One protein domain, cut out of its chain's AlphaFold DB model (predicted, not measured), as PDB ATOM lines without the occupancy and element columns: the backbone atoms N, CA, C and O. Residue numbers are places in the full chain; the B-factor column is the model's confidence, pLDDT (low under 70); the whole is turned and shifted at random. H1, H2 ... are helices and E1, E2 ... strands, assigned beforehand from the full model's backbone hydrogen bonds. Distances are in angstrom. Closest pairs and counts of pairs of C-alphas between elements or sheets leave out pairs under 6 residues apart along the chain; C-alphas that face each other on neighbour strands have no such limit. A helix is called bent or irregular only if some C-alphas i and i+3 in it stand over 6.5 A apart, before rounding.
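AT A GLANCE: This is residues 93 to 269 of the 270 residues of an uncharacterized protein of Fusobacterium nucleatum subsp. animalis D11 (UniProt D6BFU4). A strongly twisted sheet of seven strands, whose long strands E2, E3 and E4 bend midway, has helices over both of its faces. H1 runs along E2 with H4 packed on H1, and the helical hairpin H2 and H3 covers E3 and E4, H3 meeting the last part of H4. The printed part has 177 residues with four named helices and seven named strands, along the chain first H1, then E1 to E5, then H2 and H3, then E6 and E7, and last H4; the class is mixed, helices and strands, and the sheet is branched, its neighbour pairs antiparallel, with E4 the neighbour of E3, E5 and E7. The whole is compact, with a radius of gyration of the C-alphas of 16.1 A and spans of 52 by 36 by 33 A.

IN THESE COORDINATES: H1, residues 93 to 113, begins at C-alpha 93 (141.810, 175.333, 190.509) and is 30.7 A long. E1 is residues 118 to 124, E2 129 to 141 over 30.4 A, E3 144 to 154 over 28.4 A, E4 160 to 170 over 27.1 A and E5 175 to 179. H2 is residues 181 to 187 and H3 189 to 205, 24.1 A long. E6 is residues 211 to 213 and E7 219 to 222. H4, residues 241 to 268, is 29.0 A long and ends at C-alpha 268 (127.725, 182.770, 157.290).

HOW THE PARTS SIT: E1 to E5 form a meander, each strand the antiparallel neighbour of the one before, with N 122 and O 131 at 3.0 A, N 139 and O 146 at 2.9 A, N 149 and O 165 at 2.8 A, and N 177 and O 168 at 2.8 A. E2 bends by 75 degrees at residue 136. E3 lies on one side of E4, with E5 and E7 on the other side; N 162 and O 221 are 2.9 A apart, and in the hairpin E6 and E7 N 212 and O 220 are 2.8 A apart. H1 is on the sheet, over E2, at a height of 8.8 A. H2, on the opposite face, has a height of 9.5 A. H3 is over E3 and E4 at a height of 9.4 A. H1 and H4 touch, closest at the C-alphas of Leu 106 and Val 253, 5.3 A, at a tilt of 36 degrees, only just steep. H4 only grazes the sheet. H3 touches H4 with residues 198 to 202 alone, the C-alphas of Lys 198 and Leu 267 being 6.1 A apart. H4 is irregular, with C-alphas 247 and 250 8.7 A apart and a kink of 126 degrees near residue 248. Every O i to N i+4 pair is within hydrogen-bond range in H1, H2 and H3, and 19 of 24 in H4.

THE WHOLE: The C-alphas farthest apart, those of Lys 142 and Glu 238, are 53.8 A apart. The printed part has no cut. The link from E7 to H4, residues 223 to 240, is long. Residues 124 to 127 have pLDDT under 70.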
ATOM      1  N   ASP A  93     143.192 175.823 190.452       86.62
ATOM      2  CA  ASP A  93     141.810 175.333 190.509       86.62
ATOM      3  C   ASP A  93     140.808 176.485 190.369       86.62
ATOM      4  O   ASP A  93     139.833 176.376 189.619       86.62
ATOM      5  N   LYS A  94     141.093 177.633 191.000       89.50
ATOM      6  CA  LYS A  94     140.270 178.832 190.836       89.50
ATOM      7  C   LYS A  94     140.265 179.328 189.391       89.50
ATOM      8  O   LYS A  94     139.204 179.647 188.860       89.50
ATOM      9  N   MET A  95     141.417 179.358 188.728       91.88
ATOM     10  CA  MET A  95     141.505 179.780 187.330       91.88
ATOM     11  C   MET A  95     140.770 178.825 186.387       91.88
ATOM     12  O   MET A  95     140.132 179.294 185.446       91.88
ATOM     13  N   GLN A  96     140.767 177.514 186.655       89.75
ATOM     14  CA  GLN A  96     139.963 176.560 185.880       89.75
ATOM     15  C   GLN A  96     138.453 176.780 186.066       89.75
ATOM     16  O   GLN A  96     137.690 176.683 185.102       89.75
ATOM     17  N   GLU A  97     138.004 177.122 187.278       91.56
ATOM     18  CA  GLU A  97     136.610 177.513 187.535       91.56
ATOM     19  C   GLU A  97     136.227 178.758 186.715       91.56
ATOM     20  O   GLU A  97     135.184 178.778 186.054       91.56
ATOM     21  N   ILE A  98     137.093 179.778 186.712       94.00
ATOM     22  CA  ILE A  98     136.890 181.010 185.940       94.00
ATOM     23  C   ILE A  98     136.881 180.726 184.435       94.00
ATOM     24  O   ILE A  98     135.999 181.231 183.743       94.00
ATOM     25  N   LEU A  99     137.785 179.878 183.933       93.81
ATOM     26  CA  LEU A  99     137.831 179.452 182.530       93.81
ATOM     27  C   LEU A  99     136.508 178.823 182.098       93.81
ATOM     28  O   LEU A  99     135.910 179.237 181.103       93.81
ATOM     29  N   LYS A 100     136.023 177.851 182.876       91.88
ATOM     30  CA  LYS A 100     134.753 177.178 182.606       91.88
ATOM     31  C   LYS A 100     133.598 178.178 182.580       91.88
ATOM     32  O   LYS A 100     132.848 178.226 181.609       91.88
ATOM     33  N   LYS A 101     133.497 179.024 183.608       94.00
ATOM     34  CA  LYS A 101     132.441 180.038 183.712       94.00
ATOM     35  C   LYS A 101     132.500 181.047 182.560       94.00
ATOM     36  O   LYS A 101     131.452 181.469 182.071       94.00
ATOM     37  N   PHE A 102     133.703 181.431 182.132       95.56
ATOM     38  CA  PHE A 102     133.920 182.345 181.015       95.56
ATOM     39  C   PHE A 102     133.398 181.744 179.709       95.56
ATOM     40  O   PHE A 102     132.568 182.374 179.056       95.56
ATOM     41  N   LEU A 103     133.792 180.512 179.372       94.75
ATOM     42  CA  LEU A 103     133.344 179.844 178.146       94.75
ATOM     43  C   LEU A 103     131.832 179.573 178.136       94.75
ATOM     44  O   LEU A 103     131.179 179.850 177.132       94.75
ATOM     45  N   GLU A 104     131.243 179.132 179.250       91.94
ATOM     46  CA  GLU A 104     129.786 178.934 179.365       91.94
ATOM     47  C   GLU A 104     129.001 180.246 179.188       91.94
ATOM     48  O   GLU A 104     127.933 180.290 178.569       91.94
ATOM     49  N   LYS A 105     129.480 181.351 179.776       94.81
ATOM     50  CA  LYS A 105     128.833 182.662 179.613       94.81
ATOM     51  C   LYS A 105     128.999 183.186 178.189       94.81
ATOM     52  O   LYS A 105     128.011 183.615 177.596       94.81
ATOM     53  N   LEU A 106     130.206 183.095 177.634       95.00
ATOM     54  CA  LEU A 106     130.511 183.490 176.262       95.00
ATOM     55  C   LEU A 106     129.640 182.726 175.260       95.00
ATOM     56  O   LEU A 106     128.995 183.336 174.408       95.00
ATOM     57  N   GLY A 107     129.548 181.406 175.428       92.69
ATOM     58  CA  GLY A 107     128.715 180.527 174.620       92.69
ATOM     59  C   GLY A 107     127.240 180.912 174.623       92.69
ATOM     60  O   GLY A 107     126.623 181.096 173.569       92.69
ATOM     61  N   ARG A 108     126.675 181.111 175.820       91.19
ATOM     62  CA  ARG A 108     125.285 181.556 175.978       91.19
ATOM     63  C   ARG A 108     125.037 182.928 175.365       91.19
ATOM     64  O   ARG A 108     123.985 183.121 174.759       91.19
ATOM     65  N   GLU A 109     125.967 183.865 175.516       94.75
ATOM     66  CA  GLU A 109     125.808 185.218 174.986       94.75
ATOM     67  C   GLU A 109     125.784 185.225 173.456       94.75
ATOM     68  O   GLU A 109     124.876 185.785 172.841       94.75
ATOM     69  N   ILE A 110     126.701 184.505 172.817       93.31
ATOM     70  CA  ILE A 110     126.729 184.384 171.355       93.31
ATOM     71  C   ILE A 110     125.480 183.649 170.847       93.31
ATOM     72  O   ILE A 110     124.838 184.119 169.906       93.31
ATOM     73  N   LYS A 111     125.071 182.546 171.499       90.25
ATOM     74  CA  LYS A 111     123.857 181.787 171.140       90.25
ATOM     75  C   LYS A 111     122.603 182.663 171.124       90.25
ATOM     76  O   LYS A 111     121.773 182.525 170.231       90.25
ATOM     77  N   LYS A 112     122.449 183.570 172.095       91.31
ATOM     78  CA  LYS A 112     121.309 184.504 172.141       91.31
ATOM     79  C   LYS A 112     121.292 185.464 170.947       91.31
ATOM     80  O   LYS A 112     120.218 185.848 170.491       91.31
ATOM     81  N   ASN A 113     122.467 185.837 170.440       92.75
ATOM     82  CA  ASN A 113     122.644 186.881 169.430       92.75
ATOM     83  C   ASN A 113     122.784 186.359 167.986       92.75
ATOM     84  O   ASN A 113     122.756 187.154 167.038       92.75
ATOM     85  N   ILE A 114     122.920 185.042 167.789       89.50
ATOM     86  CA  ILE A 114     123.040 184.418 166.465       89.50
ATOM     87  C   ILE A 114     121.945 183.373 166.263       89.50
ATOM     88  O   ILE A 114     121.954 182.299 166.855       89.50
ATOM     89  N   ARG A 115     121.011 183.669 165.353       84.75
ATOM     90  CA  ARG A 115     119.950 182.734 164.953       84.75
ATOM     91  C   ARG A 115     120.432 181.758 163.877       84.75
ATOM     92  O   ARG A 115     121.266 182.098 163.031       84.75
ATOM     93  N   GLY A 116     119.858 180.554 163.890       81.88
ATOM     94  CA  GLY A 116     120.110 179.524 162.877       81.88
ATOM     95  C   GLY A 116     121.564 179.049 162.850       81.88
ATOM     96  O   GLY A 116     122.130 178.896 161.773       81.88
ATOM     97  N   VAL A 117     122.200 178.936 164.017       84.56
ATOM     98  CA  VAL A 117     123.502 178.282 164.193       84.56
ATOM     99  C   VAL A 117     123.330 177.214 165.252       84.56
ATOM    100  O   VAL A 117     122.784 177.486 166.325       84.56
ATOM    101  N   ARG A 118     123.769 175.994 164.944       87.56
ATOM    102  CA  ARG A 118     123.731 174.902 165.909       87.56
ATOM    103  C   ARG A 118     124.868 175.113 166.904       87.56
ATOM    104  O   ARG A 118     126.019 175.266 166.509       87.56
ATOM    105  N   TYR A 119     124.522 175.127 168.184       87.94
ATOM    106  CA  TYR A 119     125.444 175.379 169.285       87.94
ATOM    107  C   TYR A 119     125.534 174.159 170.197       87.94
ATOM    108  O   TYR A 119     124.491 173.650 170.620       87.94
ATOM    109  N   LYS A 120     126.755 173.729 170.533       87.94
ATOM    110  CA  LYS A 120     127.004 172.646 171.497       87.94
ATOM    111  C   LYS A 120     128.181 173.017 172.402       87.94
ATOM    112  O   LYS A 120     129.265 173.351 171.922       87.94
ATOM    113  N   GLU A 121     127.959 172.960 173.714       84.88
ATOM    114  CA  GLU A 121     129.057 172.903 174.680       84.88
ATOM    115  C   GLU A 121     129.604 171.478 174.656       84.88
ATOM    116  O   GLU A 121     128.850 170.519 174.832       84.88
ATOM    117  N   LEU A 122     130.897 171.336 174.394       80.25
ATOM    118  CA  LEU A 122     131.575 170.047 174.392       80.25
ATOM    119  C   LEU A 122     132.664 170.040 175.459       80.25
ATOM    120  O   LEU A 122     133.025 171.066 176.043       80.25
ATOM    121  N   LYS A 123     133.198 168.849 175.708       77.19
ATOM    122  CA  LYS A 123     134.482 168.694 176.375       77.19
ATOM    123  C   LYS A 123     135.478 168.221 175.341       77.19
ATOM    124  O   LYS A 123     135.224 167.235 174.660       77.19
ATOM    125  N   ASN A 124     136.611 168.900 175.249       67.81
ATOM    126  CA  ASN A 124     137.751 168.374 174.525       67.81
ATOM    127  C   ASN A 124     138.176 167.069 175.217       67.81
ATOM    128  O   ASN A 124     138.591 167.107 176.377       67.81
ATOM    129  N   GLU A 125     138.021 165.928 174.544       65.12
ATOM    130  CA  GLU A 125     138.240 164.602 175.138       65.12
ATOM    131  C   GLU A 125     139.693 164.398 175.590       65.12
ATOM    132  O   GLU A 125     139.937 163.775 176.623       65.12
ATOM    133  N   TYR A 126     140.655 164.994 174.878       58.53
ATOM    134  CA  TYR A 126     142.080 164.886 175.193       58.53
ATOM    135  C   TYR A 126     142.480 165.694 176.426       58.53
ATOM    136  O   TYR A 126     143.341 165.268 177.197       58.53
ATOM    137  N   TYR A 127     141.872 166.868 176.615       59.34
ATOM    138  CA  TYR A 127     142.266 167.800 177.675       59.34
ATOM    139  C   TYR A 127     141.258 167.892 178.825       59.34
ATOM    140  O   TYR A 127     141.550 168.531 179.835       59.34
ATOM    141  N   ASN A 128     140.090 167.256 178.697       71.62
ATOM    142  CA  ASN A 128     138.945 167.384 179.603       71.62
ATOM    143  C   ASN A 128     138.581 168.859 179.874       71.62
ATOM    144  O   ASN A 128     138.300 169.256 181.007       71.62
ATOM    145  N   ARG A 129     138.622 169.691 178.824       77.88
ATOM    146  CA  ARG A 129     138.376 171.140 178.909       77.88
ATOM    147  C   ARG A 129     137.087 171.538 178.202       77.88
ATOM    148  O   ARG A 129     136.781 170.952 177.168       77.88
ATOM    149  N   PRO A 130     136.336 172.516 178.737       84.81
ATOM    150  CA  PRO A 130     135.140 173.014 178.074       84.81
ATOM    151  C   PRO A 130     135.495 173.662 176.736       84.81
ATOM    152  O   PRO A 130     136.472 174.403 176.643       84.81
ATOM    153  N   THR A 131     134.678 173.394 175.721       90.00
ATOM    154  CA  THR A 131     134.754 174.036 174.408       90.00
ATOM    155  C   THR A 131     133.368 174.472 173.958       90.00
ATOM    156  O   THR A 131     132.338 173.919 174.359       90.00
ATOM    157  N   VAL A 132     133.339 175.511 173.135       93.38
ATOM    158  CA  VAL A 132     132.121 176.171 172.672       93.38
ATOM    159  C   VAL A 132     132.099 176.063 171.156       93.38
ATOM    160  O   VAL A 132     132.970 176.621 170.497       93.38
ATOM    161  N   ASN A 133     131.118 175.345 170.609       93.56
ATOM    162  CA  ASN A 133     131.103 174.963 169.196       93.56
ATOM    163  C   ASN A 133     129.893 175.548 168.478       93.56
ATOM    164  O   ASN A 133     128.762 175.450 168.969       93.56
ATOM    165  N   TYR A 134     130.147 176.125 167.306       94.38
ATOM    166  CA  TYR A 134     129.164 176.716 166.410       94.38
ATOM    167  C   TYR A 134     129.249 176.032 165.046       94.38
ATOM    168  O   TYR A 134     130.078 176.395 164.210       94.38
ATOM    169  N   PHE A 135     128.367 175.064 164.796       94.06
ATOM    170  CA  PHE A 135     128.309 174.387 163.500       94.06
ATOM    171  C   PHE A 135     127.609 175.292 162.488       94.06
ATOM    172  O   PHE A 135     126.438 175.656 162.665       94.06
ATOM    173  N   LEU A 136     128.354 175.690 161.458       94.50
ATOM    174  CA  LEU A 136     127.931 176.697 160.484       94.50
ATOM    175  C   LEU A 136     127.400 176.087 159.187       94.50
ATOM    176  O   LEU A 136     126.688 176.772 158.456       94.50
ATOM    177  N   ASP A 137     127.749 174.833 158.909       94.75
ATOM    178  CA  ASP A 137     127.356 174.108 157.701       94.75
ATOM    179  C   ASP A 137     127.457 172.609 157.920       94.75
ATOM    180  O   ASP A 137     128.263 172.155 158.742       94.75
ATOM    181  N   GLU A 138     126.707 171.855 157.128       95.19
ATOM    182  CA  GLU A 138     126.836 170.408 157.067       95.19
ATOM    183  C   GLU A 138     126.552 169.869 155.665       95.19
ATOM    184  O   GLU A 138     125.768 170.446 154.911       95.19
ATOM    185  N   ILE A 139     127.215 168.769 155.323       95.69
ATOM    186  CA  ILE A 139     126.963 167.982 154.117       95.69
ATOM    187  C   ILE A 139     126.794 166.518 154.507       95.69
ATOM    188  O   ILE A 139     127.389 166.058 155.482       95.69
ATOM    189  N   GLU A 140     126.017 165.784 153.722       95.31
ATOM    190  CA  GLU A 140     125.837 164.349 153.895       95.31
ATOM    191  C   GLU A 140     126.400 163.607 152.683       95.31
ATOM    192  O   GLU A 140     126.043 163.895 151.540       95.31
ATOM    193  N   ILE A 141     127.307 162.663 152.926       92.75
ATOM    194  CA  ILE A 141     127.922 161.833 151.888       92.75
ATOM    195  C   ILE A 141     127.886 160.388 152.356       92.75
ATOM    196  O   ILE A 141     128.518 160.049 153.353       92.75
ATOM    197  N   LYS A 142     127.211 159.520 151.591       89.56
ATOM    198  CA  LYS A 142     127.114 158.077 151.880       89.56
ATOM    199  C   LYS A 142     126.695 157.812 153.336       89.56
ATOM    200  O   LYS A 142     127.392 157.086 154.039       89.56
ATOM    201  N   GLU A 143     125.605 158.449 153.772       87.38
ATOM    202  CA  GLU A 143     125.032 158.315 155.127       87.38
ATOM    203  C   GLU A 143     125.949 158.828 156.257       87.38
ATOM    204  O   GLU A 143     125.721 158.551 157.432       87.38
ATOM    205  N   LYS A 144     127.003 159.587 155.928       91.88
ATOM    206  CA  LYS A 144     127.869 160.261 156.903       91.88
ATOM    207  C   LYS A 144     127.673 161.762 156.849       91.88
ATOM    208  O   LYS A 144     127.711 162.352 155.769       91.88
ATOM    209  N   ILE A 145     127.554 162.384 158.018       95.19
ATOM    210  CA  ILE A 145     127.391 163.830 158.145       95.19
ATOM    211  C   ILE A 145     128.741 164.469 158.453       95.19
ATOM    212  O   ILE A 145     129.397 164.138 159.440       95.19
ATOM    213  N   TYR A 146     129.135 165.434 157.630       96.12
ATOM    214  CA  TYR A 146     130.336 166.233 157.820       96.12
ATOM    215  C   TYR A 146     129.948 167.668 158.137       96.12
ATOM    216  O   TYR A 146     129.157 168.269 157.416       96.12
ATOM    217  N   ARG A 147     130.510 168.236 159.204       95.31
ATOM    218  CA  ARG A 147     130.201 169.594 159.660       95.31
ATOM    219  C   ARG A 147     131.413 170.496 159.580       95.31
ATOM    220  O   ARG A 147     132.511 170.078 159.933       95.31
ATOM    221  N   PHE A 148     131.181 171.749 159.208       95.75
ATOM    222  CA  PHE A 148     132.132 172.824 159.460       95.75
ATOM    223  C   PHE A 148     131.770 173.537 160.766       95.75
ATOM    224  O   PHE A 148     130.616 173.925 160.981       95.75
ATOM    225  N   ASN A 149     132.757 173.709 161.639       95.06
ATOM    226  CA  ASN A 149     132.624 174.287 162.969       95.06
ATOM    227  C   ASN A 149     133.535 175.504 163.135       95.06
ATOM    228  O   ASN A 149     134.697 175.492 162.725       95.06
ATOM    229  N   PHE A 150     133.010 176.524 163.808       95.12
ATOM    230  CA  PHE A 150     133.828 177.521 164.479       95.12
ATOM    231  C   PHE A 150     133.834 177.221 165.980       95.12
ATOM    232  O   PHE A 150     132.784 177.277 166.626       95.12
ATOM    233  N   GLY A 151     135.001 176.882 166.518       94.38
ATOM    234  CA  GLY A 151     135.193 176.515 167.915       94.38
ATOM    235  C   GLY A 151     135.862 177.625 168.723       94.38
ATOM    236  O   GLY A 151     136.624 178.438 168.196       94.38
ATOM    237  N   ILE A 152     135.574 177.662 170.022       95.25
ATOM    238  CA  ILE A 152     136.338 178.428 171.008       95.25
ATOM    239  C   ILE A 152     136.760 177.475 172.110       95.25
ATOM    240  O   ILE A 152     135.916 176.863 172.777       95.25
ATOM    241  N   GLU A 153     138.063 177.377 172.319       93.00
ATOM    242  CA  GLU A 153     138.637 176.436 173.268       93.00
ATOM    243  C   GLU A 153     139.971 176.933 173.839       93.00
ATOM    244  O   GLU A 153     140.603 177.823 173.270       93.00
ATOM    245  N   PRO A 154     140.407 176.405 174.991       92.81
ATOM    246  CA  PRO A 154     141.764 176.597 175.479       92.81
ATOM    247  C   PRO A 154     142.745 175.662 174.756       92.81
ATOM    248  O   PRO A 154     142.536 174.449 174.716       92.81
ATOM    249  N   ASP A 155     143.871 176.192 174.282       90.25
ATOM    250  CA  ASP A 155     144.975 175.380 173.770       90.25
ATOM    251  C   ASP A 155     145.720 174.640 174.904       90.25
ATOM    252  O   ASP A 155     145.416 174.784 176.094       90.25
ATOM    253  N   LYS A 156     146.752 173.858 174.563       86.19
ATOM    254  CA  LYS A 156     147.580 173.123 175.543       86.19
ATOM    255  C   LYS A 156     148.248 174.026 176.600       86.19
ATOM    256  O   LYS A 156     148.585 173.564 177.693       86.19
ATOM    257  N   GLU A 157     148.454 175.302 176.287       89.00
ATOM    258  CA  GLU A 157     149.047 176.299 177.175       89.00
ATOM    259  C   GLU A 157     147.999 177.070 177.985       89.00
ATOM    260  O   GLU A 157     148.396 177.802 178.878       89.00
ATOM    261  N   GLU A 158     146.703 176.799 177.791       89.75
ATOM    262  CA  GLU A 158     145.564 177.518 178.395       89.75
ATOM    263  C   GLU A 158     145.337 178.922 177.825       89.75
ATOM    264  O   GLU A 158     144.703 179.773 178.451       89.75
ATOM    265  N   LYS A 159     145.791 179.145 176.591       94.25
ATOM    266  CA  LYS A 159     145.425 180.324 175.810       94.25
ATOM    267  C   LYS A 159     144.116 180.059 175.090       94.25
ATOM    268  O   LYS A 159     143.952 179.011 174.472       94.25
ATOM    269  N   ILE A 160     143.190 181.009 175.142       95.19
ATOM    270  CA  ILE A 160     141.929 180.891 174.411       95.19
ATOM    271  C   ILE A 160     142.184 181.102 172.925       95.19
ATOM    272  O   ILE A 160     142.780 182.105 172.517       95.19
ATOM    273  N   VAL A 161     141.693 180.171 172.117       94.12
ATOM    274  CA  VAL A 161     141.766 180.216 170.661       94.12
ATOM    275  C   VAL A 161     140.372 180.223 170.047       94.12
ATOM    276  O   VAL A 161     139.439 179.639 170.595       94.12
ATOM    277  N   GLY A 162     140.242 180.900 168.908       94.75
ATOM    278  CA  GLY A 162     139.177 180.646 167.945       94.75
ATOM    279  C   GLY A 162     139.712 179.710 166.863       94.75
ATOM    280  O   GLY A 162     140.769 179.992 166.292       94.75
ATOM    281  N   CYS A 163     139.019 178.610 166.592       93.81
ATOM    282  CA  CYS A 163     139.468 177.566 165.671       93.81
ATOM    283  C   CYS A 163     138.435 177.253 164.583       93.81
ATOM    284  O   CYS A 163     137.229 177.418 164.767       93.81
ATOM    285  N   PHE A 164     138.935 176.827 163.423       94.12
ATOM    286  CA  PHE A 164     138.138 176.385 162.282       94.12
ATOM    287  C   PHE A 164     138.338 174.891 162.087       94.12
ATOM    288  O   PHE A 164     139.463 174.433 161.875       94.12
ATOM    289  N   GLU A 165     137.252 174.134 162.155       93.62
ATOM    290  CA  GLU A 165     137.327 172.685 162.289       93.62
ATOM    291  C   GLU A 165     136.322 171.983 161.389       93.62
ATOM    292  O   GLU A 165     135.228 172.485 161.125       93.62
ATOM    293  N   PHE A 166     136.691 170.780 160.962       94.94
ATOM    294  CA  PHE A 166     135.782 169.854 160.310       94.94
ATOM    295  C   PHE A 166     135.544 168.662 161.227       94.94
ATOM    296  O   PHE A 166     136.485 168.134 161.817       94.94
ATOM    297  N   PHE A 167     134.293 168.225 161.321       93.94
ATOM    298  CA  PHE A 167     133.907 167.056 162.102       93.94
ATOM    299  C   PHE A 167     133.144 166.053 161.243       93.94
ATOM    300  O   PHE A 167     132.294 166.450 160.451       93.94
ATOM    301  N   GLU A 168     133.408 164.765 161.436       94.38
ATOM    302  CA  GLU A 168     132.469 163.689 161.103       94.38
ATOM    303  C   GLU A 168     131.526 163.513 162.296       94.38
ATOM    304  O   GLU A 168     131.981 163.413 163.437       94.38
ATOM    305  N   TYR A 169     130.221 163.535 162.050       91.81
ATOM    306  CA  TYR A 169     129.198 163.341 163.068       91.81
ATOM    307  C   TYR A 169     128.644 161.923 162.991       91.81
ATOM    308  O   TYR A 169     128.190 161.491 161.933       91.81
ATOM    309  N   ASP A 170     128.670 161.236 164.126       87.69
ATOM    310  CA  ASP A 170     128.015 159.951 164.321       87.69
ATOM    311  C   ASP A 170     126.667 160.187 165.006       87.69
ATOM    312  O   ASP A 170     126.614 160.652 166.149       87.69
ATOM    313  N   GLU A 171     125.579 159.910 164.286       84.50
ATOM    314  CA  GLU A 171     124.218 160.107 164.790       84.50
ATOM    315  C   GLU A 171     123.825 159.090 165.866       84.50
ATOM    316  O   GLU A 171     123.016 159.415 166.734       84.50
ATOM    317  N   ILE A 172     124.387 157.877 165.826       84.06
ATOM    318  CA  ILE A 172     124.043 156.793 166.756       84.06
ATOM    319  C   ILE A 172     124.593 157.126 168.142       84.06
ATOM    320  O   ILE A 172     123.884 157.028 169.144       84.06
ATOM    321  N   ASP A 173     125.850 157.560 168.181       82.69
ATOM    322  CA  ASP A 173     126.570 157.854 169.419       82.69
ATOM    323  C   ASP A 173     126.498 159.340 169.838       82.69
ATOM    324  O   ASP A 173     127.015 159.705 170.896       82.69
ATOM    325  N   ASP A 174     125.895 160.211 169.016       83.56
ATOM    326  CA  ASP A 174     125.919 161.685 169.136       83.56
ATOM    327  C   ASP A 174     127.346 162.256 169.320       83.56
ATOM    328  O   ASP A 174     127.584 163.240 170.043       83.56
ATOM    329  N   LYS A 175     128.320 161.639 168.640       86.75
ATOM    330  CA  LYS A 175     129.752 161.961 168.738       86.75
ATOM    331  C   LYS A 175     130.254 162.752 167.542       86.75
ATOM    332  O   LYS A 175     129.748 162.651 166.428       86.75
ATOM    333  N   LEU A 176     131.279 163.558 167.794       88.62
ATOM    334  CA  LEU A 176     131.959 164.365 166.790       88.62
ATOM    335  C   LEU A 176     133.420 163.946 166.727       88.62
ATOM    336  O   LEU A 176     134.136 164.027 167.722       88.62
ATOM    337  N   TYR A 177     133.861 163.544 165.545       90.25
ATOM    338  CA  TYR A 177     135.233 163.141 165.283       90.25
ATOM    339  C   TYR A 177     135.921 164.214 164.463       90.25
ATOM    340  O   TYR A 177     135.521 164.487 163.331       90.25
ATOM    341  N   TRP A 178     136.941 164.842 165.041       91.31
ATOM    342  CA  TRP A 178     137.708 165.869 164.348       91.31
ATOM    343  C   TRP A 178     138.387 165.300 163.093       91.31
ATOM    344  O   TRP A 178     138.870 164.162 163.086       91.31
ATOM    345  N   LEU A 179     138.418 166.093 162.025       92.75
ATOM    346  CA  LEU A 179     138.995 165.732 160.737       92.75
ATOM    347  C   LEU A 179     140.081 166.719 160.315       92.75
ATOM    348  O   LEU A 179     139.882 167.932 160.300       92.75
ATOM    349  N   GLU A 180     141.194 166.162 159.847       92.88
ATOM    350  CA  GLU A 180     142.247 166.919 159.176       92.88
ATOM    351  C   GLU A 180     141.728 167.578 157.887       92.88
ATOM    352  O   GLU A 180     140.907 167.010 157.155       92.88
ATOM    353  N   PHE A 181     142.273 168.747 157.545       92.00
ATOM    354  CA  PHE A 181     141.832 169.512 156.371       92.00
ATOM    355  C   PHE A 181     142.078 168.751 155.057       92.00
ATOM    356  O   PHE A 181     141.250 168.764 154.145       92.00
ATOM    357  N   GLU A 182     143.189 168.022 154.956       90.12
ATOM    358  CA  GLU A 182     143.475 167.206 153.769       90.12
ATOM    359  C   GLU A 182     142.532 166.000 153.647       90.12
ATOM    360  O   GLU A 182     142.291 165.518 152.537       90.12
ATOM    361  N   LYS A 183     141.947 165.524 154.755       93.88
ATOM    362  CA  LYS A 183     140.939 164.459 154.718       93.88
ATOM    363  C   LYS A 183     139.625 164.986 154.149       93.88
ATOM    364  O   LYS A 183     139.087 164.358 153.239       93.88
ATOM    365  N   ILE A 184     139.143 166.149 154.599       94.75
ATOM    366  CA  ILE A 184     137.891 166.709 154.065       94.75
ATOM    367  C   ILE A 184     138.026 167.094 152.587       94.75
ATOM    368  O   ILE A 184     137.134 166.805 151.806       94.75
ATOM    369  N   LYS A 185     139.183 167.615 152.162       94.00
ATOM    370  CA  LYS A 185     139.468 167.941 150.754       94.00
ATOM    371  C   LYS A 185     139.383 166.730 149.815       94.00
ATOM    372  O   LYS A 185     139.058 166.895 148.642       94.00
ATOM    373  N   LYS A 186     139.694 165.529 150.320       94.81
ATOM    374  CA  LYS A 186     139.545 164.257 149.588       94.81
ATOM    375  C   LYS A 186     138.108 163.734 149.603       94.81
ATOM    376  O   LYS A 186     137.723 163.059 148.657       94.81
ATOM    377  N   ILE A 187     137.361 164.002 150.675       95.31
ATOM    378  CA  ILE A 187     135.952 163.611 150.819       95.31
ATOM    379  C   ILE A 187     135.074 164.483 149.919       95.31
ATOM    380  O   ILE A 187     134.331 163.950 149.103       95.31
ATOM    381  N   ASP A 188     135.199 165.805 150.045       96.56
ATOM    382  CA  ASP A 188     134.457 166.782 149.261       96.56
ATOM    383  C   ASP A 188     135.285 168.053 149.024       96.56
ATOM    384  O   ASP A 188     135.548 168.863 149.923       96.56
ATOM    385  N   LYS A 189     135.725 168.226 147.775       96.31
ATOM    386  CA  LYS A 189     136.596 169.338 147.385       96.31
ATOM    387  C   LYS A 189     135.853 170.672 147.359       96.31
ATOM    388  O   LYS A 189     136.478 171.697 147.633       96.31
ATOM    389  N   GLU A 190     134.568 170.685 147.016       96.81
ATOM    390  CA  GLU A 190     133.772 171.912 146.905       96.81
ATOM    391  C   GLU A 190     133.480 172.495 148.289       96.81
ATOM    392  O   GLU A 190     133.756 173.669 148.537       96.81
ATOM    393  N   PHE A 191     133.031 171.656 149.219       95.94
ATOM    394  CA  PHE A 191     132.807 171.989 150.618       95.94
ATOM    395  C   PHE A 191     134.084 172.482 151.292       95.94
ATOM    396  O   PHE A 191     134.075 173.534 151.936       95.94
ATOM    397  N   PHE A 192     135.202 171.775 151.089       95.75
ATOM    398  CA  PHE A 192     136.501 172.230 151.575       95.75
ATOM    399  C   PHE A 192     136.874 173.596 150.995       95.75
ATOM    400  O   PHE A 192     137.244 174.499 151.742       95.75
ATOM    401  N   SER A 193     136.773 173.760 149.672       95.19
ATOM    402  CA  SER A 193     137.220 174.978 148.985       95.19
ATOM    403  C   SER A 193     136.386 176.192 149.402       95.19
ATOM    404  O   SER A 193     136.965 177.225 149.731       95.19
ATOM    405  N   LYS A 194     135.058 176.035 149.510       95.31
ATOM    406  CA  LYS A 194     134.125 177.044 150.037       95.31
ATOM    407  C   LYS A 194     134.549 177.546 151.417       95.31
ATOM    408  O   LYS A 194     134.642 178.752 151.641       95.31
ATOM    409  N   TRP A 195     134.783 176.635 152.360       94.88
ATOM    410  CA  TRP A 195     135.120 177.017 153.733       94.88
ATOM    411  C   TRP A 195     136.548 177.525 153.866       94.88
ATOM    412  O   TRP A 195     136.783 178.493 154.586       94.88
ATOM    413  N   ASN A 196     137.488 176.948 153.121       92.56
ATOM    414  CA  ASN A 196     138.854 177.438 153.077       92.56
ATOM    415  C   ASN A 196     138.910 178.883 152.557       92.56
ATOM    416  O   ASN A 196     139.538 179.715 153.199       92.56
ATOM    417  N   GLU A 197     138.210 179.200 151.464       93.12
ATOM    418  CA  GLU A 197     138.116 180.564 150.926       93.12
ATOM    419  C   GLU A 197     137.484 181.538 151.930       93.12
ATOM    420  O   GLU A 197     138.024 182.615 152.181       93.12
ATOM    421  N   LYS A 198     136.381 181.141 152.575       93.62
ATOM    422  CA  LYS A 198     135.739 181.954 153.619       93.62
ATOM    423  C   LYS A 198     136.669 182.254 154.791       93.62
ATOM    424  O   LYS A 198     136.646 183.371 155.304       93.62
ATOM    425  N   ILE A 199     137.485 181.284 155.205       92.12
ATOM    426  CA  ILE A 199     138.498 181.491 156.242       92.12
ATOM    427  C   ILE A 199     139.553 182.487 155.750       92.12
ATOM    428  O   ILE A 199     139.814 183.457 156.450       92.12
ATOM    429  N   GLU A 200     140.119 182.303 154.552       89.62
ATOM    430  CA  GLU A 200     141.123 183.232 154.001       89.62
ATOM    431  C   GLU A 200     140.593 184.675 153.918       89.62
ATOM    432  O   GLU A 200     141.260 185.606 154.368       89.62
ATOM    433  N   ASN A 201     139.356 184.865 153.453       90.56
ATOM    434  CA  ASN A 201     138.722 186.185 153.386       90.56
ATOM    435  C   ASN A 201     138.497 186.798 154.781       90.56
ATOM    436  O   ASN A 201     138.773 187.979 154.997       90.56
ATOM    437  N   LEU A 202     138.048 185.998 155.755       91.00
ATOM    438  CA  LEU A 202     137.863 186.444 157.139       91.00
ATOM    439  C   LEU A 202     139.178 186.952 157.753       91.00
ATOM    440  O   LEU A 202     139.190 187.965 158.454       91.00
ATOM    441  N   LEU A 203     140.286 186.254 157.498       83.44
ATOM    442  CA  LEU A 203     141.601 186.606 158.036       83.44
ATOM    443  C   LEU A 203     142.064 187.981 157.544       83.44
ATOM    444  O   LEU A 203     142.644 188.747 158.321       83.44
ATOM    445  N   VAL A 204     141.757 188.309 156.286       84.19
ATOM    446  CA  VAL A 204     142.003 189.631 155.697       84.19
ATOM    447  C   VAL A 204     141.099 190.685 156.340       84.19
ATOM    448  O   VAL A 204     141.608 191.692 156.839       84.19
ATOM    449  N   ASP A 205     139.789 190.431 156.401       83.75
ATOM    450  CA  ASP A 205     138.786 191.362 156.936       83.75
ATOM    451  C   ASP A 205     139.076 191.774 158.387       83.75
ATOM    452  O   ASP A 205     139.039 192.956 158.733       83.75
ATOM    453  N   PHE A 206     139.407 190.801 159.239       80.50
ATOM    454  CA  PHE A 206     139.682 191.030 160.659       80.50
ATOM    455  C   PHE A 206     141.151 191.333 160.953       80.50
ATOM    456  O   PHE A 206     141.514 191.527 162.114       80.50
ATOM    457  N   LYS A 207     142.009 191.381 159.924       80.12
ATOM    458  CA  LYS A 207     143.463 191.556 160.068       80.12
ATOM    459  C   LYS A 207     144.037 190.599 161.121       80.12
ATOM    460  O   LYS A 207     144.843 191.007 161.962       80.12
ATOM    461  N   ILE A 208     143.613 189.335 161.091       79.06
ATOM    462  CA  ILE A 208     144.055 188.302 162.037       79.06
ATOM    463  C   ILE A 208     145.502 187.943 161.692       79.06
ATOM    464  O   ILE A 208     145.787 187.067 160.879       79.06
ATOM    465  N   LYS A 209     146.446 188.664 162.301       74.06
ATOM    466  CA  LYS A 209     147.892 188.507 162.063       74.06
ATOM    467  C   LYS A 209     148.505 187.311 162.793       74.06
ATOM    468  O   LYS A 209     149.644 186.948 162.523       74.06
ATOM    469  N   ASN A 210     147.776 186.725 163.738       77.81
ATOM    470  CA  ASN A 210     148.229 185.642 164.609       77.81
ATOM    471  C   ASN A 210     147.627 184.279 164.233       77.81
ATOM    472  O   ASN A 210     147.561 183.400 165.094       77.81
ATOM    473  N   LEU A 211     147.212 184.099 162.973       84.81
ATOM    474  CA  LEU A 211     146.795 182.792 162.476       84.81
ATOM    475  C   LEU A 211     147.935 181.783 162.624       84.81
ATOM    476  O   LEU A 211     149.088 182.033 162.262       84.81
ATOM    477  N   LYS A 212     147.581 180.619 163.139       84.44
ATOM    478  CA  LYS A 212     148.418 179.437 163.214       84.44
ATOM    479  C   LYS A 212     147.787 178.350 162.361       84.44
ATOM    480  O   LYS A 212     146.566 178.223 162.300       84.44
ATOM    481  N   ASN A 213     148.650 177.596 161.700       84.56
ATOM    482  CA  ASN A 213     148.286 176.407 160.960       84.56
ATOM    483  C   ASN A 213     149.231 175.291 161.397       84.56
ATOM    484  O   ASN A 213     150.452 175.476 161.352       84.56
ATOM    485  N   ASP A 214     148.683 174.185 161.884       83.25
ATOM    486  CA  ASP A 214     149.494 173.027 162.236       83.25
ATOM    487  C   ASP A 214     149.748 172.121 161.019       83.25
ATOM    488  O   ASP A 214     149.396 172.429 159.880       83.25
ATOM    489  N   ARG A 215     150.413 170.985 161.247       81.38
ATOM    490  CA  ARG A 215     150.755 170.044 160.169       81.38
ATOM    491  C   ARG A 215     149.534 169.368 159.538       81.38
ATOM    492  O   ARG A 215     149.647 168.876 158.422       81.38
ATOM    493  N   ASN A 216     148.401 169.365 160.230       81.56
ATOM    494  CA  ASN A 216     147.169 168.715 159.808       81.56
ATOM    495  C   ASN A 216     146.189 169.701 159.146       81.56
ATOM    496  O   ASN A 216     145.064 169.334 158.785       81.56
ATOM    497  N   GLY A 217     146.609 170.959 158.982       78.75
ATOM    498  CA  GLY A 217     145.787 172.017 158.419       78.75
ATOM    499  C   GLY A 217     144.852 172.678 159.433       78.75
ATOM    500  O   GLY A 217     144.000 173.458 159.018       78.75
ATOM    501  N   TYR A 218     144.977 172.376 160.732       82.88
ATOM    502  CA  TYR A 218     144.164 172.996 161.779       82.88
ATOM    503  C   TYR A 218     144.471 174.491 161.849       82.88
ATOM    504  O   TYR A 218     145.579 174.900 162.213       82.88
ATOM    505  N   LYS A 219     143.476 175.309 161.499       90.06
ATOM    506  CA  LYS A 219     143.590 176.766 161.495       90.06
ATOM    507  C   LYS A 219     142.981 177.341 162.762       90.06
ATOM    508  O   LYS A 219     141.797 177.151 163.032       90.06
ATOM    509  N   TYR A 220     143.774 178.110 163.494       92.75
ATOM    510  CA  TYR A 220     143.322 178.783 164.705       92.75
ATOM    511  C   TYR A 220     144.033 180.115 164.909       92.75
ATOM    512  O   TYR A 220     145.094 180.373 164.343       92.75
ATOM    513  N   PHE A 221     143.463 180.974 165.742       93.19
ATOM    514  CA  PHE A 221     144.088 182.219 166.174       93.19
ATOM    515  C   PHE A 221     143.862 182.420 167.667       93.19
ATOM    516  O   PHE A 221     142.864 181.967 168.226       93.19
ATOM    517  N   TYR A 222     144.784 183.121 168.323       94.12
ATOM    518  CA  TYR A 222     144.604 183.475 169.726       94.12
ATOM    519  C   TYR A 222     143.575 184.590 169.866       94.12
ATOM    520  O   TYR A 222     143.663 185.611 169.177       94.12
ATOM    521  N   LEU A 223     142.636 184.413 170.790       92.94
ATOM    522  CA  LEU A 223     141.702 185.461 171.158       92.94
ATOM    523  C   LEU A 223     142.472 186.567 171.885       92.94
ATOM    524  O   LEU A 223     143.203 186.298 172.842       92.94
ATOM    525  N   THR A 224     142.332 187.803 171.408       91.19
ATOM    526  CA  THR A 224     143.065 188.958 171.936       91.19
ATOM    527  C   THR A 224     142.135 190.106 172.284       91.19
ATOM    528  O   THR A 224     141.071 190.254 171.681       91.19
ATOM    529  N   ASP A 225     142.531 190.918 173.263       86.88
ATOM    530  CA  ASP A 225     141.880 192.200 173.512       86.88
ATOM    531  C   ASP A 225     142.208 193.228 172.410       86.88
ATOM    532  O   ASP A 225     142.969 192.982 171.473       86.88
ATOM    533  N   LYS A 226     141.665 194.441 172.554       81.88
ATOM    534  CA  LYS A 226     141.908 195.560 171.628       81.88
ATOM    535  C   LYS A 226     143.384 195.973 171.492       81.88
ATOM    536  O   LYS A 226     143.720 196.666 170.537       81.88
ATOM    537  N   ASN A 227     144.239 195.598 172.442       85.56
ATOM    538  CA  ASN A 227     145.667 195.907 172.439       85.56
ATOM    539  C   ASN A 227     146.505 194.732 171.900       85.56
ATOM    540  O   ASN A 227     147.731 194.814 171.884       85.56
ATOM    541  N   GLY A 228     145.867 193.638 171.467       86.81
ATOM    542  CA  GLY A 228     146.542 192.437 170.984       86.81
ATOM    543  C   GLY A 228     147.034 191.507 172.096       86.81
ATOM    544  O   GLY A 228     147.788 190.575 171.812       86.81
ATOM    545  N   LYS A 229     146.628 191.720 173.355       90.44
ATOM    546  CA  LYS A 229     146.995 190.837 174.465       90.44
ATOM    547  C   LYS A 229     146.154 189.565 174.423       90.44
ATOM    548  O   LYS A 229     144.930 189.634 174.365       90.44
ATOM    549  N   VAL A 230     146.814 188.408 174.458       93.50
ATOM    550  CA  VAL A 230     146.164 187.089 174.419       93.50
ATOM    551  C   VAL A 230     145.454 186.795 175.738       93.50
ATOM    552  O   VAL A 230     145.985 187.079 176.812       93.50
ATOM    553  N   VAL A 231     144.269 186.189 175.658       95.00
ATOM    554  CA  VAL A 231     143.587 185.627 176.829       95.00
ATOM    555  C   VAL A 231     144.295 184.335 177.242       95.00
ATOM    556  O   VAL A 231     144.019 183.268 176.699       95.00
ATOM    557  N   ASP A 232     145.239 184.451 178.171       95.06
ATOM    558  CA  ASP A 232     146.085 183.361 178.661       95.06
ATOM    559  C   ASP A 232     145.792 183.084 180.142       95.06
ATOM    560  O   ASP A 232     146.032 183.934 180.997       95.06
ATOM    561  N   PHE A 233     145.270 181.896 180.454       93.00
ATOM    562  CA  PHE A 233     144.946 181.498 181.830       93.00
ATOM    563  C   PHE A 233     146.169 181.105 182.673       93.00
ATOM    564  O   PHE A 233     146.024 180.861 183.873       93.00
ATOM    565  N   LYS A 234     147.369 181.111 182.081       90.06
ATOM    566  CA  LYS A 234     148.655 181.029 182.786       90.06
ATOM    567  C   LYS A 234     149.380 182.372 182.884       90.06
ATOM    568  O   LYS A 234     150.461 182.425 183.471       90.06
ATOM    569  N   ASP A 235     148.815 183.453 182.343       90.00
ATOM    570  CA  ASP A 235     149.341 184.800 182.562       90.00
ATOM    571  C   ASP A 235     148.854 185.339 183.912       90.00
ATOM    572  O   ASP A 235     147.668 185.613 184.101       90.00
ATOM    573  N   PHE A 236     149.790 185.524 184.843       84.25
ATOM    574  CA  PHE A 236     149.552 186.101 186.172       84.25
ATOM    575  C   PHE A 236     150.174 187.494 186.331       84.25
ATOM    576  O   PHE A 236     150.382 187.958 187.451       84.25
ATOM    577  N   SER A 237     150.510 188.158 185.220       81.94
ATOM    578  CA  SER A 237     150.939 189.556 185.245       81.94
ATOM    579  C   SER A 237     149.796 190.484 185.664       81.94
ATOM    580  O   SER A 237     148.621 190.166 185.495       81.94
ATOM    581  N   GLU A 238     150.145 191.673 186.154       79.25
ATOM    582  CA  GLU A 238     149.194 192.703 186.599       79.25
ATOM    583  C   GLU A 238     148.125 193.034 185.544       79.25
ATOM    584  O   GLU A 238     146.955 193.222 185.858       79.25
ATOM    585  N   ASN A 239     148.503 193.015 184.266       84.31
ATOM    586  CA  ASN A 239     147.603 193.314 183.156       84.31
ATOM    587  C   ASN A 239     146.875 192.072 182.613       84.31
ATOM    588  O   ASN A 239     146.419 192.088 181.467       84.31
ATOM    589  N   SER A 240     146.896 190.932 183.312       90.12
ATOM    590  CA  SER A 240     146.328 189.667 182.826       90.12
ATOM    591  C   SER A 240     144.826 189.780 182.582       90.12
ATOM    592  O   SER A 240     144.045 190.115 183.475       90.12
ATOM    593  N   ILE A 241     144.406 189.430 181.363       93.31
ATOM    594  CA  ILE A 241     142.981 189.354 181.028       93.31
ATOM    595  C   ILE A 241     142.328 188.251 181.861       93.31
ATOM    596  O   ILE A 241     141.252 188.470 182.411       93.31
ATOM    597  N   ALA A 242     142.988 187.099 182.008       93.19
ATOM    598  CA  ALA A 242     142.449 185.978 182.765       93.19
ATOM    599  C   ALA A 242     142.223 186.338 184.239       93.19
ATOM    600  O   ALA A 242     141.169 186.011 184.779       93.19
ATOM    601  N   LEU A 243     143.147 187.071 184.872       91.69
ATOM    602  CA  LEU A 243     142.935 187.570 186.236       91.69
ATOM    603  C   LEU A 243     141.789 188.582 186.302       91.69
ATOM    604  O   LEU A 243     140.959 188.500 187.204       91.69
ATOM    605  N   SER A 244     141.671 189.476 185.315       91.31
ATOM    606  CA  SER A 244     140.579 190.459 185.280       91.31
ATOM    607  C   SER A 244     139.180 189.822 185.227       91.31
ATOM    608  O   SER A 244     138.214 190.434 185.688       91.31
ATOM    609  N   LEU A 245     139.062 188.585 184.716       94.38
ATOM    610  CA  LEU A 245     137.805 187.831 184.666       94.38
ATOM    611  C   LEU A 245     137.268 187.463 186.051       94.38
ATOM    612  O   LEU A 245     136.074 187.191 186.159       94.38
ATOM    613  N   ILE A 246     138.100 187.454 187.096       91.19
ATOM    614  CA  ILE A 246     137.645 187.191 188.468       91.19
ATOM    615  C   ILE A 246     136.568 188.211 188.864       91.19
ATOM    616  O   ILE A 246     135.509 187.821 189.357       91.19
ATOM    617  N   ASP A 247     136.798 189.484 188.537       91.75
ATOM    618  CA  ASP A 247     135.917 190.592 188.917       91.75
ATOM    619  C   ASP A 247     135.028 191.077 187.760       91.75
ATOM    620  O   ASP A 247     133.936 191.595 187.980       91.75
ATOM    621  N   ASN A 248     135.470 190.907 186.508       94.31
ATOM    622  CA  ASN A 248     134.869 191.562 185.337       94.31
ATOM    623  C   ASN A 248     134.297 190.592 184.294       94.31
ATOM    624  O   ASN A 248     134.143 190.968 183.130       94.31
ATOM    625  N   ILE A 249     133.971 189.353 184.680       95.56
ATOM    626  CA  ILE A 249     133.583 188.301 183.726       95.56
ATOM    627  C   ILE A 249     132.489 188.728 182.738       95.56
ATOM    628  O   ILE A 249     132.603 188.447 181.551       95.56
ATOM    629  N   ASP A 250     131.446 189.425 183.196       95.75
ATOM    630  CA  ASP A 250     130.318 189.815 182.342       95.75
ATOM    631  C   ASP A 250     130.723 190.870 181.306       95.75
ATOM    632  O   ASP A 250     130.362 190.768 180.135       95.75
ATOM    633  N   LYS A 251     131.560 191.829 181.712       94.75
ATOM    634  CA  LYS A 251     132.092 192.874 180.832       94.75
ATOM    635  C   LYS A 251     133.017 192.294 179.763       94.75
ATOM    636  O   LYS A 251     132.952 192.705 178.607       94.75
ATOM    637  N   GLU A 252     133.882 191.352 180.130       94.31
ATOM    638  CA  GLU A 252     134.771 190.697 179.164       94.31
ATOM    639  C   GLU A 252     133.997 189.769 178.220       94.31
ATOM    640  O   GLU A 252     134.242 189.782 177.014       94.31
ATOM    641  N   VAL A 253     132.993 189.037 178.719       95.69
ATOM    642  CA  VAL A 253     132.082 188.243 177.877       95.69
ATOM    643  C   VAL A 253     131.366 189.124 176.852       95.69
ATOM    644  O   VAL A 253     131.316 188.768 175.675       95.69
ATOM    645  N   GLU A 254     130.856 190.292 177.249       95.12
ATOM    646  CA  GLU A 254     130.211 191.228 176.322       95.12
ATOM    647  C   GLU A 254     131.177 191.707 175.224       95.12
ATOM    648  O   GLU A 254     130.819 191.757 174.046       95.12
ATOM    649  N   LYS A 255     132.426 192.025 175.579       94.06
ATOM    650  CA  LYS A 255     133.443 192.453 174.606       94.06
ATOM    651  C   LYS A 255     133.802 191.344 173.620       94.06
ATOM    652  O   LYS A 255     133.757 191.566 172.411       94.06
ATOM    653  N   PHE A 256     134.156 190.160 174.122       94.94
ATOM    654  CA  PHE A 256     134.598 189.054 173.271       94.94
ATOM    655  C   PHE A 256     133.460 188.492 172.422       94.94
ATOM    656  O   PHE A 256     133.673 188.179 171.250       94.94
ATOM    657  N   SER A 257     132.241 188.422 172.965       95.19
ATOM    658  CA  SER A 257     131.076 187.958 172.205       95.19
ATOM    659  C   SER A 257     130.823 188.819 170.970       95.19
ATOM    660  O   SER A 257     130.582 188.251 169.912       95.19
ATOM    661  N   LYS A 258     130.954 190.154 171.045       94.50
ATOM    662  CA  LYS A 258     130.796 191.045 169.877       94.50
ATOM    663  C   LYS A 258     131.735 190.668 168.730       94.50
ATOM    664  O   LYS A 258     131.267 190.468 167.613       94.50
ATOM    665  N   ILE A 259     133.024 190.484 169.025       91.69
ATOM    666  CA  ILE A 259     134.044 190.102 168.032       91.69
ATOM    667  C   ILE A 259     133.691 188.753 167.396       91.69
ATOM    668  O   ILE A 259     133.668 188.605 166.175       91.69
ATOM    669  N   ILE A 260     133.364 187.763 168.226       93.62
ATOM    670  CA  ILE A 260     133.039 186.416 167.754       93.62
ATOM    671  C   ILE A 260     131.748 186.401 166.929       93.62
ATOM    672  O   ILE A 260     131.655 185.701 165.920       93.62
ATOM    673  N   ILE A 261     130.747 187.179 167.331       94.38
ATOM    674  CA  ILE A 261     129.491 187.295 166.596       94.38
ATOM    675  C   ILE A 261     129.736 187.854 165.196       94.38
ATOM    676  O   ILE A 261     129.157 187.354 164.231       94.38
ATOM    677  N   GLU A 262     130.591 188.867 165.065       92.75
ATOM    678  CA  GLU A 262     130.965 189.412 163.762       92.75
ATOM    679  C   GLU A 262     131.700 188.379 162.901       92.75
ATOM    680  O   GLU A 262     131.362 188.233 161.724       92.75
ATOM    681  N   ILE A 263     132.615 187.601 163.491       92.56
ATOM    682  CA  ILE A 263     133.303 186.496 162.809       92.56
ATOM    683  C   ILE A 263     132.296 185.478 162.266       92.56
ATOM    684  O   ILE A 263     132.292 185.180 161.071       92.56
ATOM    685  N   ILE A 264     131.391 184.981 163.113       93.69
ATOM    686  CA  ILE A 264     130.388 183.991 162.707       93.69
ATOM    687  C   ILE A 264     129.469 184.566 161.620       93.69
ATOM    688  O   ILE A 264     129.160 183.878 160.649       93.69
ATOM    689  N   ARG A 265     129.047 185.834 161.726       92.50
ATOM    690  CA  ARG A 265     128.222 186.489 160.693       92.50
ATOM    691  C   ARG A 265     128.946 186.563 159.351       92.50
ATOM    692  O   ARG A 265     128.348 186.241 158.329       92.50
ATOM    693  N   LYS A 266     130.226 186.935 159.351       91.81
ATOM    694  CA  LYS A 266     131.054 186.996 158.141       91.81
ATOM    695  C   LYS A 266     131.231 185.627 157.496       91.81
ATOM    696  O   LYS A 266     131.038 185.503 156.294       91.81
ATOM    697  N   LEU A 267     131.471 184.591 158.296       91.56
ATOM    698  CA  LEU A 267     131.533 183.206 157.825       91.56
ATOM    699  C   LEU A 267     130.197 182.712 157.245       91.56
ATOM    700  O   LEU A 267     130.185 181.942 156.286       91.56
ATOM    701  N   LYS A 268     129.057 183.155 157.789       87.88
ATOM    702  CA  LYS A 268     127.725 182.770 157.290       87.88
ATOM    703  C   LYS A 268     127.309 183.486 156.010       87.88
ATOM    704  O   LYS A 268     126.587 182.889 155.212       87.88
ATOM    705  N   ASN A 269     127.721 184.736 155.819       78.56
ATOM    706  CA  ASN A 269     127.327 185.512 154.645       78.56
ATOM    707  C   ASN A 269     127.833 184.846 153.352       78.56
ATOM    708  O   ASN A 269     128.871 184.177 153.354       78.56
TER     709      ASN A 269